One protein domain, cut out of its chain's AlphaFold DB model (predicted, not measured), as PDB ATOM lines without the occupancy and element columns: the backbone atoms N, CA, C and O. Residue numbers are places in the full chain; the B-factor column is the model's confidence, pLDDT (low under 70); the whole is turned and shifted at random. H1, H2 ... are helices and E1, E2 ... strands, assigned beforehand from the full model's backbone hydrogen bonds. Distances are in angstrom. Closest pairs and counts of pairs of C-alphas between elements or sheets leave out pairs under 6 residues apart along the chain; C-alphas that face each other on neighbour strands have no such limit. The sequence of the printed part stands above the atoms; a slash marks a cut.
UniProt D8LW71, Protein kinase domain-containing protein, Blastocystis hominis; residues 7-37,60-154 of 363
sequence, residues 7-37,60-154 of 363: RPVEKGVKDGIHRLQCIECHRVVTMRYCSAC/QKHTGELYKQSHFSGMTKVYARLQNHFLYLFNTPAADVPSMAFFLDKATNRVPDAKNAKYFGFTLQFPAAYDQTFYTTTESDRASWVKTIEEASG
ATOM      1  N   ARG A   7     132.359 -42.917 178.060       69.75
ATOM      2  CA  ARG A   7     131.788 -41.666 178.592       69.75
ATOM      3  C   ARG A   7     131.666 -41.699 180.121       69.75
ATOM      4  O   ARG A   7     131.306 -42.742 180.663       69.75
ATOM      5  N   PRO A   8     131.883 -40.589 180.841       68.62
ATOM      6  CA  PRO A   8     131.620 -40.531 182.279       68.62
ATOM      7  C   PRO A   8     130.150 -40.816 182.623       68.62
ATOM      8  O   PRO A   8     129.251 -40.307 181.953       68.62
ATOM      9  N   VAL A   9     129.904 -41.613 183.670       67.81
ATOM     10  CA  VAL A   9     128.544 -42.021 184.098       67.81
ATOM     11  C   VAL A   9     128.036 -41.210 185.289       67.81
ATOM     12  O   VAL A   9     126.843 -40.943 185.386       67.81
ATOM     13  N   GLU A  10     128.927 -40.783 186.187       63.41
ATOM     14  CA  GLU A  10     128.564 -40.077 187.420       63.41
ATOM     15  C   GLU A  10     129.350 -38.762 187.547       63.41
ATOM     16  O   GLU A  10     130.582 -38.745 187.528       63.41
ATOM     17  N   LYS A  11     128.634 -37.638 187.699       50.66
ATOM     18  CA  LYS A  11     129.200 -36.360 188.162       50.66
ATOM     19  C   LYS A  11     129.186 -36.359 189.692       50.66
ATOM     20  O   LYS A  11     128.285 -35.798 190.304       50.66
ATOM     21  N   GLY A  12     130.151 -37.023 190.314       54.06
ATOM     22  CA  GLY A  12     130.267 -37.054 191.770       54.06
ATOM     23  C   GLY A  12     131.562 -37.724 192.190       54.06
ATOM     24  O   GLY A  12     131.728 -38.922 192.005       54.06
ATOM     25  N   VAL A  13     132.497 -36.936 192.717       50.44
ATOM     26  CA  VAL A  13     133.800 -37.427 193.170       50.44
ATOM     27  C   VAL A  13     133.608 -38.104 194.525       50.44
ATOM     28  O   VAL A  13     133.347 -37.432 195.519       50.44
ATOM     29  N   LYS A  14     133.759 -39.428 194.576       47.41
ATOM     30  CA  LYS A  14     134.183 -40.112 195.801       47.41
ATOM     31  C   LYS A  14     135.563 -40.707 195.534       47.41
ATOM     32  O   LYS A  14     135.722 -41.576 194.683       47.41
ATOM     33  N   ASP A  15     136.564 -40.157 196.213       54.50
ATOM     34  CA  ASP A  15     137.899 -40.745 196.374       54.50
ATOM     35  C   ASP A  15     138.690 -41.034 195.084       54.50
ATOM     36  O   ASP A  15     139.393 -42.043 194.983       54.50
ATOM     37  N   GLY A  16     138.580 -40.155 194.079       53.06
ATOM     38  CA  GLY A  16     139.345 -40.268 192.826       53.06
ATOM     39  C   GLY A  16     138.955 -41.469 191.960       53.06
ATOM     40  O   GLY A  16     139.676 -41.814 191.025       53.06
ATOM     41  N   ILE A  17     137.830 -42.120 192.271       54.97
ATOM     42  CA  ILE A  17     137.261 -43.224 191.505       54.97
ATOM     43  C   ILE A  17     136.253 -42.654 190.501       54.97
ATOM     44  O   ILE A  17     135.236 -42.072 190.871       54.97
ATOM     45  N   HIS A  18     136.523 -42.848 189.216       63.06
ATOM     46  CA  HIS A  18     135.702 -42.403 188.099       63.06
ATOM     47  C   HIS A  18     135.100 -43.603 187.370       63.06
ATOM     48  O   HIS A  18     135.801 -44.536 186.988       63.06
ATOM     49  N   ARG A  19     133.785 -43.570 187.144       63.59
ATOM     50  CA  ARG A  19     133.068 -44.589 186.372       63.59
ATOM     51  C   ARG A  19     132.885 -44.110 184.940       63.59
ATOM     52  O   ARG A  19     132.265 -43.067 184.719       63.59
ATOM     53  N   LEU A  20     133.396 -44.874 183.983       65.62
ATOM     54  CA  LEU A  20     133.180 -44.648 182.558       65.62
ATOM     55  C   LEU A  20     132.317 -45.774 181.987       65.62
ATOM     56  O   LEU A  20     132.537 -46.939 182.295       65.62
ATOM     57  N   GLN A  21     131.339 -45.450 181.154       68.56
ATOM     58  CA  GLN A  21     130.500 -46.414 180.452       68.56
ATOM     59  C   GLN A  21     130.894 -46.462 178.986       68.56
ATOM     60  O   GLN A  21     130.946 -45.424 178.327       68.56
ATOM     61  N   CYS A  22     131.100 -47.671 178.476       66.62
ATOM     62  CA  CYS A  22     131.201 -47.908 177.046       66.62
ATOM     63  C   CYS A  22     129.872 -47.571 176.371       66.62
ATOM     64  O   CYS A  22     128.827 -48.090 176.770       66.62
ATOM     65  N   ILE A  23     129.900 -46.712 175.357       68.69
ATOM     66  CA  ILE A  23     128.692 -46.302 174.636       68.69
ATOM     67  C   ILE A  23     128.078 -47.443 173.817       68.69
ATOM     68  O   ILE A  23     126.871 -47.436 173.608       68.69
ATOM     69  N   GLU A  24     128.882 -48.427 173.403       60.00
ATOM     70  CA  GLU A  24     128.446 -49.537 172.547       60.00
ATOM     71  C   GLU A  24     127.855 -50.690 173.355       60.00
ATOM     72  O   GLU A  24     126.752 -51.154 173.089       60.00
ATOM     73  N   CYS A  25     128.595 -51.175 174.357       65.06
ATOM     74  CA  CYS A  25     128.192 -52.352 175.126       65.06
ATOM     75  C   CYS A  25     127.578 -52.013 176.489       65.06
ATOM     76  O   CYS A  25     127.275 -52.918 177.267       65.06
ATOM     77  N   HIS A  26     127.453 -50.722 176.813       66.56
ATOM     78  CA  HIS A  26     126.925 -50.189 178.074       66.56
ATOM     79  C   HIS A  26     127.628 -50.667 179.356       66.56
ATOM     80  O   HIS A  26     127.194 -50.317 180.457       66.56
ATOM     81  N   ARG A  27     128.740 -51.406 179.243       65.12
ATOM     82  CA  ARG A  27     129.550 -51.839 180.387       65.12
ATOM     83  C   ARG A  27     130.204 -50.639 181.056       65.12
ATOM     84  O   ARG A  27     130.742 -49.767 180.381       65.12
ATOM     85  N   VAL A  28     130.184 -50.638 182.385       62.53
ATOM     86  CA  VAL A  28     130.828 -49.617 183.212       62.53
ATOM     87  C   VAL A  28     132.186 -50.132 183.679       62.53
ATOM     88  O   VAL A  28     132.267 -51.194 184.302       62.53
ATOM     89  N   VAL A  29     133.238 -49.377 183.382       60.84
ATOM     90  CA  VAL A  29     134.596 -49.563 183.895       60.84
ATOM     91  C   VAL A  29     134.882 -48.523 184.972       60.84
ATOM     92  O   VAL A  29     134.384 -47.396 184.920       60.84
ATOM     93  N   THR A  30     135.664 -48.913 185.973       58.06
ATOM     94  CA  THR A  30     136.024 -48.054 187.101       58.06
ATOM     95  C   THR A  30     137.505 -47.717 186.999       58.06
ATOM     96  O   THR A  30     138.334 -48.615 186.955       58.06
ATOM     97  N   MET A  31     137.839 -46.431 186.944       55.91
ATOM     98  CA  MET A  31     139.206 -45.921 186.878       55.91
ATOM     99  C   MET A  31     139.539 -45.150 188.150       55.91
ATOM    100  O   MET A  31     138.715 -44.371 188.617       55.91
ATOM    101  N   ARG A  32     140.743 -45.313 188.700       53.09
ATOM    102  CA  ARG A  32     141.188 -44.580 189.893       53.09
ATOM    103  C   ARG A  32     142.356 -43.661 189.540       53.09
ATOM    104  O   ARG A  32     143.328 -44.118 188.947       53.09
ATOM    105  N   TYR A  33     142.264 -42.383 189.903       47.75
ATOM    106  CA  TYR A  33     143.306 -41.379 189.671       47.75
ATOM    107  C   TYR A  33     143.747 -40.756 191.004       47.75
ATOM    108  O   TYR A  33     142.918 -40.306 191.792       47.75
ATOM    109  N   CYS A  34     145.060 -40.706 191.261       42.56
ATOM    110  CA  CYS A  34     145.640 -39.964 192.385       42.56
ATOM    111  C   CYS A  34     146.030 -38.557 191.909       42.56
ATOM    112  O   CYS A  34     146.921 -38.420 191.072       42.56
ATOM    113  N   SER A  35     145.387 -37.520 192.447       41.09
ATOM    114  CA  SER A  35     145.583 -36.120 192.037       41.09
ATOM    115  C   SER A  35     146.894 -35.481 192.519       41.09
ATOM    116  O   SER A  35     147.204 -34.376 192.088       41.09
ATOM    117  N   ALA A  36     147.676 -36.151 193.380       39.41
ATOM    118  CA  ALA A  36     148.836 -35.543 194.043       39.41
ATOM    119  C   ALA A  36     150.206 -36.187 193.738       39.41
ATOM    120  O   ALA A  36     151.181 -35.453 193.614       39.41
ATOM    121  N   CYS A  37     150.333 -37.519 193.625       44.16
ATOM    122  CA  CYS A  37     151.670 -38.152 193.593       44.16
ATOM    123  C   CYS A  37     151.851 -39.378 192.680       44.16
ATOM    124  O   CYS A  37     152.979 -39.820 192.488       44.16
ATOM    125  N   GLN A  60     156.842 -41.090 176.927       50.91
ATOM    126  CA  GLN A  60     156.516 -39.890 176.144       50.91
ATOM    127  C   GLN A  60     155.087 -39.330 176.331       50.91
ATOM    128  O   GLN A  60     154.107 -39.892 175.851       50.91
ATOM    129  N   LYS A  61     154.971 -38.157 176.974       65.56
ATOM    130  CA  LYS A  61     153.734 -37.358 177.009       65.56
ATOM    131  C   LYS A  61     153.620 -36.545 175.719       65.56
ATOM    132  O   LYS A  61     154.338 -35.559 175.570       65.56
ATOM    133  N   HIS A  62     152.702 -36.909 174.822       80.88
ATOM    134  CA  HIS A  62     152.291 -36.016 173.734       80.88
ATOM    135  C   HIS A  62     150.962 -35.348 174.092       80.88
ATOM    136  O   HIS A  62     149.958 -36.010 174.370       80.88
ATOM    137  N   THR A  63     150.968 -34.019 174.149       87.94
ATOM    138  CA  THR A  63     149.814 -33.202 174.539       87.94
ATOM    139  C   THR A  63     149.686 -32.018 173.604       87.94
ATOM    140  O   THR A  63     150.699 -31.440 173.218       87.94
ATOM    141  N   GLY A  64     148.463 -31.604 173.300       89.31
ATOM    142  CA  GLY A  64     148.249 -30.484 172.391       89.31
ATOM    143  C   GLY A  64     146.783 -30.214 172.102       89.31
ATOM    144  O   GLY A  64     145.881 -30.846 172.655       89.31
ATOM    145  N   GLU A  65     146.556 -29.236 171.239       91.44
ATOM    146  CA  GLU A  65     145.224 -28.800 170.841       91.44
ATOM    147  C   GLU A  65     144.778 -29.577 169.605       91.44
ATOM    148  O   GLU A  65     145.506 -29.663 168.616       91.44
ATOM    149  N   LEU A  66     143.570 -30.126 169.657       91.31
ATOM    150  CA  LEU A  66     142.903 -30.722 168.510       91.31
ATOM    151  C   LEU A  66     141.570 -30.013 168.283       91.31
ATOM    152  O   LEU A  66     140.988 -29.410 169.183       91.31
ATOM    153  N   TYR A  67     141.062 -30.114 167.067       90.00
ATOM    154  CA  TYR A  67     139.756 -29.593 166.696       90.00
ATOM    155  C   TYR A  67     138.873 -30.748 166.242       90.00
ATOM    156  O   TYR A  67     139.330 -31.659 165.553       90.00
ATOM    157  N   LYS A  68     137.603 -30.720 166.633       87.19
ATOM    158  CA  LYS A  68     136.572 -31.652 166.173       87.19
ATOM    159  C   LYS A  68     135.507 -30.884 165.411       87.19
ATOM    160  O   LYS A  68     135.113 -29.797 165.828       87.19
ATOM    161  N   GLN A  69     135.006 -31.464 164.329       80.94
ATOM    162  CA  GLN A  69     133.868 -30.903 163.615       80.94
ATOM    163  C   GLN A  69     132.567 -31.372 164.278       80.94
ATOM    164  O   GLN A  69     132.282 -32.565 164.329       80.94
ATOM    165  N   SER A  70     131.792 -30.429 164.807       71.44
ATOM    166  CA  SER A  70     130.454 -30.661 165.350       71.44
ATOM    167  C   SER A  70     129.404 -30.524 164.248       71.44
ATOM    168  O   SER A  70     129.476 -29.603 163.434       71.44
ATOM    169  N   HIS A  71     128.375 -31.378 164.278       61.19
ATOM    170  CA  HIS A  71     127.212 -31.274 163.388       61.19
ATOM    171  C   HIS A  71     126.445 -29.948 163.532       61.19
ATOM    172  O   HIS A  71     125.801 -29.520 162.579       61.19
ATOM    173  N   PHE A  72     126.516 -29.294 164.698       57.34
ATOM    174  CA  PHE A  72     125.662 -28.148 165.034       57.34
ATOM    175  C   PHE A  72     126.414 -26.823 165.227       57.34
ATOM    176  O   PHE A  72     125.790 -25.769 165.186       57.34
ATOM    177  N   SER A  73     127.732 -26.847 165.464       60.06
ATOM    178  CA  SER A  73     128.485 -25.660 165.923       60.06
ATOM    179  C   SER A  73     129.810 -25.400 165.194       60.06
ATOM    180  O   SER A  73     130.596 -24.553 165.613       60.06
ATOM    181  N   GLY A  74     130.068 -26.089 164.078       76.00
ATOM    182  CA  GLY A  74     131.319 -25.932 163.331       76.00
ATOM    183  C   GLY A  74     132.509 -26.591 164.041       76.00
ATOM    184  O   GLY A  74     132.372 -27.673 164.605       76.00
ATOM    185  N   MET A  75     133.698 -25.981 163.974       84.19
ATOM    186  CA  MET A  75     134.914 -26.527 164.597       84.19
ATOM    187  C   MET A  75     134.976 -26.195 166.089       84.19
ATOM    188  O   MET A  75     135.075 -25.030 166.469       84.19
ATOM    189  N   THR A  76     134.993 -27.223 166.933       86.94
ATOM    190  CA  THR A  76     135.160 -27.106 168.383       86.94
ATOM    191  C   THR A  76     136.583 -27.478 168.779       86.94
ATOM    192  O   THR A  76     137.098 -28.518 168.372       86.94
ATOM    193  N   LYS A  77     137.216 -26.638 169.597       89.69
ATOM    194  CA  LYS A  77     138.552 -26.885 170.145       89.69
ATOM    195  C   LYS A  77     138.474 -27.831 171.347       89.69
ATOM    196  O   LYS A  77     137.637 -27.638 172.227       89.69
ATOM    197  N   VAL A  78     139.362 -28.818 171.394       90.69
ATOM    198  CA  VAL A  78     139.540 -29.763 172.503       90.69
ATOM    199  C   VAL A  78     141.023 -29.895 172.841       90.69
ATOM    200  O   VAL A  78     141.892 -29.680 171.994       90.69
ATOM    201  N   TYR A  79     141.326 -30.260 174.080       88.81
ATOM    202  CA  TYR A  79     142.698 -30.494 174.523       88.81
ATOM    203  C   TYR A  79     142.939 -31.989 174.633       88.81
ATOM    204  O   TYR A  79     142.195 -32.681 175.322       88.81
ATOM    205  N   ALA A  80     143.956 -32.486 173.943       89.31
ATOM    206  CA  ALA A  80     144.265 -33.901 173.863       89.31
ATOM    207  C   ALA A  80     145.521 -34.239 174.667       89.31
ATOM    208  O   ALA A  80     146.509 -33.498 174.655       89.31
ATOM    209  N   ARG A  81     145.484 -35.376 175.361       87.12
ATOM    210  CA  ARG A  81     146.635 -35.962 176.053       87.12
ATOM    211  C   ARG A  81     146.724 -37.437 175.687       87.12
ATOM    212  O   ARG A  81     145.785 -38.188 175.939       87.12
ATOM    213  N   LEU A  82     147.838 -37.833 175.086       81.88
ATOM    214  CA  LEU A  82     148.132 -39.217 174.745       81.88
ATOM    215  C   LEU A  82     148.998 -39.841 175.837       81.88
ATOM    216  O   LEU A  82     150.026 -39.272 176.217       81.88
ATOM    217  N   GLN A  83     148.577 -40.996 176.340       74.38
ATOM    218  CA  GLN A  83     149.309 -41.737 177.358       74.38
ATOM    219  C   GLN A  83     149.088 -43.242 177.189       74.38
ATOM    220  O   GLN A  83     147.952 -43.714 177.196       74.38
ATOM    221  N   ASN A  84     150.184 -43.999 177.084       72.81
ATOM    222  CA  ASN A  84     150.165 -45.431 176.766       72.81
ATOM    223  C   ASN A  84     149.321 -45.675 175.499       72.81
ATOM    224  O   ASN A  84     149.532 -45.014 174.489       72.81
ATOM    225  N   HIS A  85     148.334 -46.568 175.569       75.00
ATOM    226  CA  HIS A  85     147.401 -46.860 174.482       75.00
ATOM    227  C   HIS A  85     146.112 -46.019 174.547       75.00
ATOM    228  O   HIS A  85     145.103 -46.417 173.974       75.00
ATOM    229  N   PHE A  86     146.089 -44.893 175.270       79.88
ATOM    230  CA  PHE A  86     144.883 -44.081 175.449       79.88
ATOM    231  C   PHE A  86     145.062 -42.632 174.992       79.88
ATOM    232  O   PHE A  86     145.998 -41.945 175.400       79.88
ATOM    233  N   LEU A  87     144.103 -42.142 174.204       85.25
ATOM    234  CA  LEU A  87     143.952 -40.726 173.870       85.25
ATOM    235  C   LEU A  87     142.815 -40.122 174.696       85.25
ATOM    236  O   LEU A  87     141.646 -40.455 174.499       85.25
ATOM    237  N   TYR A  88     143.153 -39.205 175.594       84.81
ATOM    238  CA  TYR A  88     142.205 -38.496 176.449       84.81
ATOM    239  C   TYR A  88     141.909 -37.108 175.892       84.81
ATOM    240  O   TYR A  88     142.828 -36.382 175.512       84.81
ATOM    241  N   LEU A  89     140.639 -36.710 175.898       85.75
ATOM    242  CA  LEU A  89     140.198 -35.373 175.519       85.75
ATOM    243  C   LEU A  89     139.643 -34.618 176.718       85.75
ATOM    244  O   LEU A  89     138.951 -35.187 177.556       85.75
ATOM    245  N   PHE A  90     139.902 -33.319 176.749       84.44
ATOM    246  CA  PHE A  90     139.498 -32.406 177.806       84.44
ATOM    247  C   PHE A  90     138.862 -31.154 177.203       84.44
ATOM    248  O   PHE A  90     139.261 -30.677 176.137       84.44
ATOM    249  N   ASN A  91     137.890 -30.587 177.920       80.88
ATOM    250  CA  ASN A  91     137.236 -29.341 177.513       80.88
ATOM    251  C   ASN A  91     138.136 -28.115 177.745       80.88
ATOM    252  O   ASN A  91     138.033 -27.128 177.024       80.88
ATOM    253  N   THR A  92     139.030 -28.172 178.737       77.81
ATOM    254  CA  THR A  92     139.994 -27.108 179.055       77.81
ATOM    255  C   THR A  92     141.367 -27.708 179.386       77.81
ATOM    256  O   THR A  92     141.436 -28.871 179.793       77.81
ATOM    257  N   PRO A  93     142.473 -26.948 179.256       74.31
ATOM    258  CA  PRO A  93     143.814 -27.461 179.547       74.31
ATOM    259  C   PRO A  93     144.011 -27.823 181.020       74.31
ATOM    260  O   PRO A  93     144.817 -28.696 181.323       74.31
ATOM    261  N   ALA A  94     143.292 -27.143 181.917       73.56
ATOM    262  CA  ALA A  94     143.371 -27.311 183.366       73.56
ATOM    263  C   ALA A  94     142.347 -28.319 183.917       73.56
ATOM    264  O   ALA A  94     142.236 -28.467 185.125       73.56
ATOM    265  N   ALA A  95     141.561 -28.980 183.059       69.69
ATOM    266  CA  ALA A  95     140.606 -29.976 183.519       69.69
ATOM    267  C   ALA A  95     141.322 -31.246 184.006       69.69
ATOM    268  O   ALA A  95     142.198 -31.789 183.323       69.69
ATOM    269  N   ASP A  96     140.876 -31.740 185.159       65.44
ATOM    270  CA  ASP A  96     141.377 -32.978 185.763       65.44
ATOM    271  C   ASP A  96     140.614 -34.218 185.279       65.44
ATOM    272  O   ASP A  96     141.117 -35.335 185.359       65.44
ATOM    273  N   VAL A  97     139.410 -34.026 184.730       64.62
ATOM    274  CA  VAL A  97     138.545 -35.108 184.245       64.62
ATOM    275  C   VAL A  97     138.432 -35.037 182.721       64.62
ATOM    276  O   VAL A  97     138.037 -33.989 182.196       64.62
ATOM    277  N   PRO A  98     138.749 -36.126 181.993       75.75
ATOM    278  CA  PRO A  98     138.571 -36.159 180.552       75.75
ATOM    279  C   PRO A  98     137.081 -36.140 180.201       75.75
ATOM    280  O   PRO A  98     136.263 -36.813 180.829       75.75
ATOM    281  N   SER A  99     136.722 -35.382 179.168       79.81
ATOM    282  CA  SER A  99     135.383 -35.431 178.583       79.81
ATOM    283  C   SER A  99     135.169 -36.694 177.749       79.81
ATOM    284  O   SER A  99     134.030 -37.135 177.605       79.81
ATOM    285  N   MET A 100     136.247 -37.288 177.223       78.44
ATOM    286  CA  MET A 100     136.217 -38.494 176.393       78.44
ATOM    287  C   MET A 100     137.574 -39.206 176.415       78.44
ATOM    288  O   MET A 100     138.610 -38.554 176.556       78.44
ATOM    289  N   ALA A 101     137.578 -40.528 176.246       82.06
ATOM    290  CA  ALA A 101     138.797 -41.325 176.121       82.06
ATOM    291  C   ALA A 101     138.660 -42.372 175.008       82.06
ATOM    292  O   ALA A 101     137.611 -43.008 174.883       82.06
ATOM    293  N   PHE A 102     139.734 -42.561 174.242       79.06
ATOM    294  CA  PHE A 102     139.845 -43.566 173.185       79.06
ATOM    295  C   PHE A 102     140.921 -44.581 173.546       79.06
ATOM    296  O   PHE A 102     142.041 -44.182 173.868       79.06
ATOM    297  N   PHE A 103     140.601 -45.869 173.455       76.69
ATOM    298  CA  PHE A 103     141.591 -46.940 173.517       76.69
ATOM    299  C   PHE A 103     142.114 -47.213 172.105       76.69
ATOM    300  O   PHE A 103     141.356 -47.617 171.231       76.69
ATOM    301  N   LEU A 104     143.393 -46.940 171.876       74.81
ATOM    302  CA  LEU A 104     144.018 -46.905 170.556       74.81
ATOM    303  C   LEU A 104     144.516 -48.263 170.061       74.81
ATOM    304  O   LEU A 104     145.096 -48.304 168.984       74.81
ATOM    305  N   ASP A 105     144.327 -49.361 170.795       69.38
ATOM    306  CA  ASP A 105     144.803 -50.679 170.356       69.38
ATOM    307  C   ASP A 105     144.275 -51.019 168.954       69.38
ATOM    308  O   ASP A 105     143.063 -51.112 168.730       69.38
ATOM    309  N   LYS A 106     145.205 -51.188 168.007       62.94
ATOM    310  CA  LYS A 106     144.940 -51.428 166.578       62.94
ATOM    311  C   LYS A 106     144.209 -50.292 165.851       62.94
ATOM    312  O   LYS A 106     143.716 -50.504 164.743       62.94
ATOM    313  N   ALA A 107     144.148 -49.094 166.430       70.19
ATOM    314  CA  ALA A 107     143.643 -47.912 165.746       70.19
ATOM    315  C   ALA A 107     144.576 -47.515 164.591       70.19
ATOM    316  O   ALA A 107     145.805 -47.536 164.718       70.19
ATOM    317  N   THR A 108     143.981 -47.134 163.464       68.38
ATOM    318  CA  THR A 108     144.694 -46.694 162.252       68.38
ATOM    319  C   THR A 108     144.345 -45.245 161.911       68.38
ATOM    320  O   THR A 108     143.421 -44.689 162.503       68.38
ATOM    321  N   ASN A 109     145.090 -44.605 161.002       71.75
ATOM    322  CA  ASN A 109     144.985 -43.166 160.746       71.75
ATOM    323  C   ASN A 109     144.801 -42.845 159.252       71.75
ATOM    324  O   ASN A 109     145.695 -43.084 158.444       71.75
ATOM    325  N   ARG A 110     143.703 -42.179 158.879       72.69
ATOM    326  CA  ARG A 110     143.453 -41.675 157.508       72.69
ATOM    327  C   ARG A 110     143.401 -40.143 157.468       72.69
ATOM    328  O   ARG A 110     142.858 -39.538 158.371       72.69
ATOM    329  N   VAL A 111     143.908 -39.471 156.430       69.25
ATOM    330  CA  VAL A 111     143.681 -38.020 156.220       69.25
ATOM    331  C   VAL A 111     142.391 -37.896 155.423       69.25
ATOM    332  O   VAL A 111     142.250 -38.573 154.402       69.25
ATOM    333  N   PRO A 112     141.455 -37.047 155.862       67.75
ATOM    334  CA  PRO A 112     140.260 -36.739 155.095       67.75
ATOM    335  C   PRO A 112     140.609 -36.122 153.733       67.75
ATOM    336  O   PRO A 112     141.437 -35.219 153.656       67.75
ATOM    337  N   ASP A 113     139.907 -36.533 152.675       51.47
ATOM    338  CA  ASP A 113     140.110 -36.019 151.307       51.47
ATOM    339  C   ASP A 113     139.780 -34.513 151.167       51.47
ATOM    340  O   ASP A 113     140.190 -33.845 150.216       51.47
ATOM    341  N   ALA A 114     139.055 -33.944 152.136       57.12
ATOM    342  CA  ALA A 114     138.643 -32.547 152.136       57.12
ATOM    343  C   ALA A 114     139.771 -31.606 152.597       57.12
ATOM    344  O   ALA A 114     140.089 -31.513 153.786       57.12
ATOM    345  N   LYS A 115     140.319 -30.821 151.659       53.84
ATOM    346  CA  LYS A 115     141.183 -29.671 151.965       53.84
ATOM    347  C   LYS A 115     140.365 -28.562 152.626       53.84
ATOM    348  O   LYS A 115     139.736 -27.750 151.951       53.84
ATOM    349  N   ASN A 116     140.405 -28.486 153.951       63.53
ATOM    350  CA  ASN A 116     140.061 -27.258 154.653       63.53
ATOM    351  C   ASN A 116     141.310 -26.365 154.659       63.53
ATOM    352  O   ASN A 116     142.302 -26.709 155.292       63.53
ATOM    353  N   ALA A 117     141.286 -25.226 153.961       63.31
ATOM    354  CA  ALA A 117     142.460 -24.349 153.822       63.31
ATOM    355  C   ALA A 117     143.036 -23.855 155.168       63.31
ATOM    356  O   ALA A 117     144.172 -23.393 155.215       63.31
ATOM    357  N   LYS A 118     142.259 -23.953 156.255       78.75
ATOM    358  CA  LYS A 118     142.641 -23.526 157.604       78.75
ATOM    359  C   LYS A 118     143.015 -24.681 158.546       78.75
ATOM    360  O   LYS A 118     143.585 -24.419 159.600       78.75
ATOM    361  N   TYR A 119     142.678 -25.929 158.210       83.75
ATOM    362  CA  TYR A 119     142.803 -27.061 159.132       83.75
ATOM    363  C   TYR A 119     143.264 -28.347 158.441       83.75
ATOM    364  O   TYR A 119     142.742 -28.734 157.397       83.75
ATOM    365  N   PHE A 120     144.177 -29.070 159.086       85.06
ATOM    366  CA  PHE A 120     144.747 -30.325 158.602       85.06
ATOM    367  C   PHE A 120     144.169 -31.500 159.395       85.06
ATOM    368  O   PHE A 120     144.453 -31.654 160.584       85.06
ATOM    369  N   GLY A 121     143.327 -32.302 158.739       85.56
ATOM    370  CA  GLY A 121     142.590 -33.399 159.369       85.56
ATOM    371  C   GLY A 121     143.344 -34.728 159.422       85.56
ATOM    372  O   GLY A 121     144.152 -35.021 158.539       85.56
ATOM    373  N   PHE A 122     143.028 -35.550 160.419       86.12
ATOM    374  CA  PHE A 122     143.309 -36.985 160.479       86.12
ATOM    375  C   PHE A 122     142.136 -37.709 161.164       86.12
ATOM    376  O   PHE A 122     141.476 -37.157 162.039       86.12
ATOM    377  N   THR A 123     141.860 -38.938 160.761       84.81
ATOM    378  CA  THR A 123     140.739 -39.769 161.196       84.81
ATOM    379  C   THR A 123     141.295 -41.022 161.837       84.81
ATOM    380  O   THR A 123     141.981 -41.792 161.167       84.81
ATOM    381  N   LEU A 124     140.986 -41.211 163.118       82.12
ATOM    382  CA  LEU A 124     141.217 -42.467 163.818       82.12
ATOM    383  C   LEU A 124     140.174 -43.470 163.341       82.12
ATOM    384  O   LEU A 124     138.982 -43.191 163.467       82.12
ATOM    385  N   GLN A 125     140.611 -44.610 162.818       75.19
ATOM    386  CA  GLN A 125     139.725 -45.702 162.431       75.19
ATOM    387  C   GLN A 125     139.899 -46.879 163.381       75.19
ATOM    388  O   GLN A 125     141.030 -47.327 163.614       75.19
ATOM    389  N   PHE A 126     138.783 -47.382 163.903       69.62
ATOM    390  CA  PHE A 126     138.752 -48.483 164.863       69.62
ATOM    391  C   PHE A 126     138.041 -49.706 164.262       69.62
ATOM    392  O   PHE A 126     137.024 -49.544 163.585       69.62
ATOM    393  N   PRO A 127     138.500 -50.940 164.549       53.69
ATOM    394  CA  PRO A 127     137.882 -52.168 164.038       53.69
ATOM    395  C   PRO A 127     136.379 -52.321 164.335       53.69
ATOM    396  O   PRO A 127     135.686 -53.034 163.614       53.69
ATOM    397  N   ALA A 128     135.873 -51.668 165.388       53.75
ATOM    398  CA  ALA A 128     134.485 -51.755 165.849       53.75
ATOM    399  C   ALA A 128     133.544 -50.641 165.319       53.75
ATOM    400  O   ALA A 128     132.431 -50.511 165.817       53.75
ATOM    401  N   ALA A 129     133.948 -49.904 164.272       53.69
ATOM    402  CA  ALA A 129     133.100 -49.007 163.462       53.69
ATOM    403  C   ALA A 129     132.749 -47.601 164.016       53.69
ATOM    404  O   ALA A 129     131.761 -47.010 163.576       53.69
ATOM    405  N   TYR A 130     133.569 -47.007 164.892       66.12
ATOM    406  CA  TYR A 130     133.430 -45.594 165.295       66.12
ATOM    407  C   TYR A 130     134.641 -44.751 164.851       66.12
ATOM    408  O   TYR A 130     135.556 -44.459 165.611       66.12
ATOM    409  N   ASP A 131     134.676 -44.340 163.585       78.31
ATOM    410  CA  ASP A 131     135.760 -43.480 163.099       78.31
ATOM    411  C   ASP A 131     135.637 -42.064 163.687       78.31
ATOM    412  O   ASP A 131     134.583 -41.428 163.612       78.31
ATOM    413  N   GLN A 132     136.729 -41.527 164.232       83.62
ATOM    414  CA  GLN A 132     136.752 -40.179 164.797       83.62
ATOM    415  C   GLN A 132     137.749 -39.294 164.058       83.62
ATOM    416  O   GLN A 132     138.960 -39.506 164.108       83.62
ATOM    417  N   THR A 133     137.241 -38.225 163.444       87.69
ATOM    418  CA  THR A 133     138.075 -37.217 162.778       87.69
ATOM    419  C   THR A 133     138.461 -36.088 163.728       87.69
ATOM    420  O   THR A 133     137.622 -35.542 164.453       87.69
ATOM    421  N   PHE A 134     139.741 -35.738 163.689       90.00
ATOM    422  CA  PHE A 134     140.381 -34.630 164.380       90.00
ATOM    423  C   PHE A 134     141.085 -33.725 163.376       90.00
ATOM    424  O   PHE A 134     141.439 -34.144 162.277       90.00
ATOM    425  N   TYR A 135     141.320 -32.479 163.764       90.50
ATOM    426  CA  TYR A 135     142.013 -31.498 162.945       90.50
ATOM    427  C   TYR A 135     143.048 -30.729 163.765       90.50
ATOM    428  O   TYR A 135     142.895 -30.547 164.971       90.50
ATOM    429  N   THR A 136     144.083 -30.250 163.084       89.56
ATOM    430  CA  THR A 136     145.141 -29.376 163.614       89.56
ATOM    431  C   THR A 136     145.234 -28.109 162.760       89.56
ATOM    432  O   THR A 136     144.648 -28.046 161.677       89.56
ATOM    433  N   THR A 137     145.936 -27.080 163.229       89.31
ATOM    434  CA  THR A 137     146.129 -25.820 162.486       89.31
ATOM    435  C   THR A 137     147.328 -25.858 161.541       89.31
ATOM    436  O   THR A 137     147.379 -25.057 160.610       89.31
ATOM    437  N   THR A 138     148.269 -26.788 161.737       87.56
ATOM    438  CA  THR A 138     149.463 -26.934 160.893       87.56
ATOM    439  C   THR A 138     149.660 -28.377 160.435       87.56
ATOM    440  O   THR A 138     149.303 -29.333 161.121       87.56
ATOM    441  N   GLU A 139     150.271 -28.555 159.263       83.94
ATOM    442  CA  GLU A 139     150.609 -29.885 158.749       83.94
ATOM    443  C   GLU A 139     151.648 -30.610 159.621       83.94
ATOM    444  O   GLU A 139     151.594 -31.833 159.763       83.94
ATOM    445  N   SER A 140     152.559 -29.855 160.245       84.56
ATOM    446  CA  SER A 140     153.571 -30.394 161.155       84.56
ATOM    447  C   SER A 140     152.940 -30.976 162.422       84.56
ATOM    448  O   SER A 140     153.284 -32.096 162.801       84.56
ATOM    449  N   ASP A 141     151.959 -30.284 163.013       87.44
ATOM    450  CA  ASP A 141     151.223 -30.789 164.178       87.44
ATOM    451  C   ASP A 141     150.435 -32.049 163.823       87.44
ATOM    452  O   ASP A 141     150.482 -33.033 164.563       87.44
ATOM    453  N   ARG A 142     149.760 -32.067 162.662       87.38
ATOM    454  CA  ARG A 142     149.086 -33.277 162.162       87.38
ATOM    455  C   ARG A 142     150.063 -34.448 162.081       87.38
ATOM    456  O   ARG A 142     149.747 -35.531 162.567       87.38
ATOM    457  N   ALA A 143     151.224 -34.251 161.455       82.38
ATOM    458  CA  ALA A 143     152.222 -35.305 161.284       82.38
ATOM    459  C   ALA A 143     152.749 -35.821 162.633       82.38
ATOM    460  O   ALA A 143     152.885 -37.031 162.813       82.38
ATOM    461  N   SER A 144     152.979 -34.923 163.597       85.19
ATOM    462  CA  SER A 144     153.378 -35.287 164.960       85.19
ATOM    463  C   SER A 144     152.311 -36.127 165.672       85.19
ATOM    464  O   SER A 144     152.633 -37.160 166.263       85.19
ATOM    465  N   TRP A 145     151.039 -35.724 165.589       87.25
ATOM    466  CA  TRP A 145     149.926 -36.466 166.188       87.25
ATOM    467  C   TRP A 145     149.749 -37.846 165.566       87.25
ATOM    468  O   TRP A 145     149.672 -38.829 166.299       87.25
ATOM    469  N   VAL A 146     149.734 -37.936 164.231       83.69
ATOM    470  CA  VAL A 146     149.603 -39.213 163.512       83.69
ATOM    471  C   VAL A 146     150.724 -40.167 163.914       83.69
ATOM    472  O   VAL A 146     150.435 -41.292 164.313       83.69
ATOM    473  N   LYS A 147     151.981 -39.704 163.907       80.94
ATOM    474  CA  LYS A 147     153.131 -40.523 164.306       80.94
ATOM    475  C   LYS A 147     152.996 -41.046 165.738       80.94
ATOM    476  O   LYS A 147     153.164 -42.236 165.975       80.94
ATOM    477  N   THR A 148     152.665 -40.174 166.688       81.94
ATOM    478  CA  THR A 148     152.594 -40.590 168.097       81.94
ATOM    479  C   THR A 148     151.409 -41.528 168.351       81.94
ATOM    480  O   THR A 148     151.514 -42.465 169.136       81.94
ATOM    481  N   ILE A 149     150.279 -41.318 167.667       82.06
ATOM    482  CA  ILE A 149     149.119 -42.217 167.740       82.06
ATOM    483  C   ILE A 149     149.447 -43.589 167.149       82.06
ATOM    484  O   ILE A 149     149.000 -44.584 167.702       82.06
ATOM    485  N   GLU A 150     150.220 -43.665 166.064       76.44
ATOM    486  CA  GLU A 150     150.676 -44.942 165.489       76.44
ATOM    487  C   GLU A 150     151.587 -45.719 166.440       76.44
ATOM    488  O   GLU A 150     151.444 -46.930 166.586       76.44
ATOM    489  N   GLU A 151     152.503 -45.026 167.114       75.19
ATOM    490  CA  GLU A 151     153.358 -45.630 168.140       75.19
ATOM    491  C   GLU A 151     152.512 -46.124 169.329       75.19
ATOM    492  O   GLU A 151     152.702 -47.237 169.826       75.19
ATOM    493  N   ALA A 152     151.523 -45.330 169.744       73.31
ATOM    494  CA  ALA A 152     150.607 -45.657 170.830       73.31
ATOM    495  C   ALA A 152     149.538 -46.696 170.463       73.31
ATOM    496  O   ALA A 152     148.990 -47.327 171.362       73.31
ATOM    497  N   SER A 153     149.210 -46.910 169.190       69.94
ATOM    498  CA  SER A 153     148.187 -47.885 168.793       69.94
ATOM    499  C   SER A 153     148.686 -49.327 168.839       69.94
ATOM    500  O   SER A 153     147.898 -50.261 168.686       69.94
ATOM    501  N   GLY A 154     149.991 -49.525 169.053       63.31
ATOM    502  CA  GLY A 154     150.607 -50.848 169.053       63.31
ATOM    503  C   GLY A 154     150.529 -51.531 167.687       63.31
ATOM    504  O   GLY A 154     150.719 -52.746 167.599       63.31
TER     505      GLY A 154
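AT A GLANCE: This is residues 7 to 37 and 60 to 154 of the 363 residues of the protein "Protein kinase domain-containing protein" of Blastocystis hominis (UniProt D8LW71). Two antiparallel sheets, E3 to E6 and E7 to E9, meet along E3 and E9 as an incomplete barrel, left open between E6 and E7, with helix H1 packed on one face of each sheet. A separate hairpin, E1 and E2, lies off to one side of this body. The printed part has 126 residues with nine named strands followed by one named helix; the sheet orders are E3 E4 E5 E6, E7 E8 E9 and E1 E2. The class is mixed, helices and strands, and the whole is compact, with a radius of gyration of the C-alphas of 15.1 A and spans of 45 by 34 by 31 A.

IN THESE COORDINATES: E1 is residues 17 to 22, beginning at C-alpha 17 (137.261, -43.224, 191.505), and E2 is residues 28 to 32. After the cut come E3, residues 62 to 70, 24.0 A long, and E4, residues 74 to 83, 27.8 A long, with C-alpha 74 at (131.319, -25.932, 163.331). E3 bends by 50 degrees at residue 65. E5 is residues 86 to 90, E6 100 to 103, E7 108 to 110, E8 120 to 125, 16.6 A long, and E9 132 to 136. H1, residues 139 to 152, is 19.9 A long and ends at C-alpha 152 (150.607, -45.657, 170.830).

HOW THE PARTS SIT: E1 and E2 are an antiparallel hairpin, with N 20 and O 29 2.9 A apart, and both are apart from H1. Residues 7 to 8 pair with residues 20 to 21 of E1. E3 E4 E5 E6 is a meander, each strand the antiparallel neighbour of the one before, and is strongly twisted; N 66 and O 78 are 2.9 A apart, N 81 and O 88 2.8 A, N 87 and O 102 2.9 A. E7 E8 E9 is a second meander, with N 110 and O 123 2.9 A apart and N 122 and O 134 2.8 A. E3 and E9 touch, the closest C-alphas being those of Tyr 67 and Tyr 135, 4.8 A apart. H1 makes two layers, a helix on one face of a sheet, with each of these meanders. Its height is 9.9 A over the first, slantwise to the strands at 42 degrees to E4 on the local plane, and 9.0 A over the second, along the strands at 3 degrees to E8 on the local plane. In H1 every O i to N i+4 pair is within hydrogen-bond range.

THE WHOLE: The C-alphas of Asp 15 and Lys 115 are the two farthest apart, 45.9 A. Residues 38 to 59 are cut out, and C-alphas 37 and 60 are 18.2 A apart across the cut. Of the links that are printed whole, none is long. The mean pLDDT of the printed part is 72.3, with 56 residues under 70, among them residues 7 to 37 and 111 to 117.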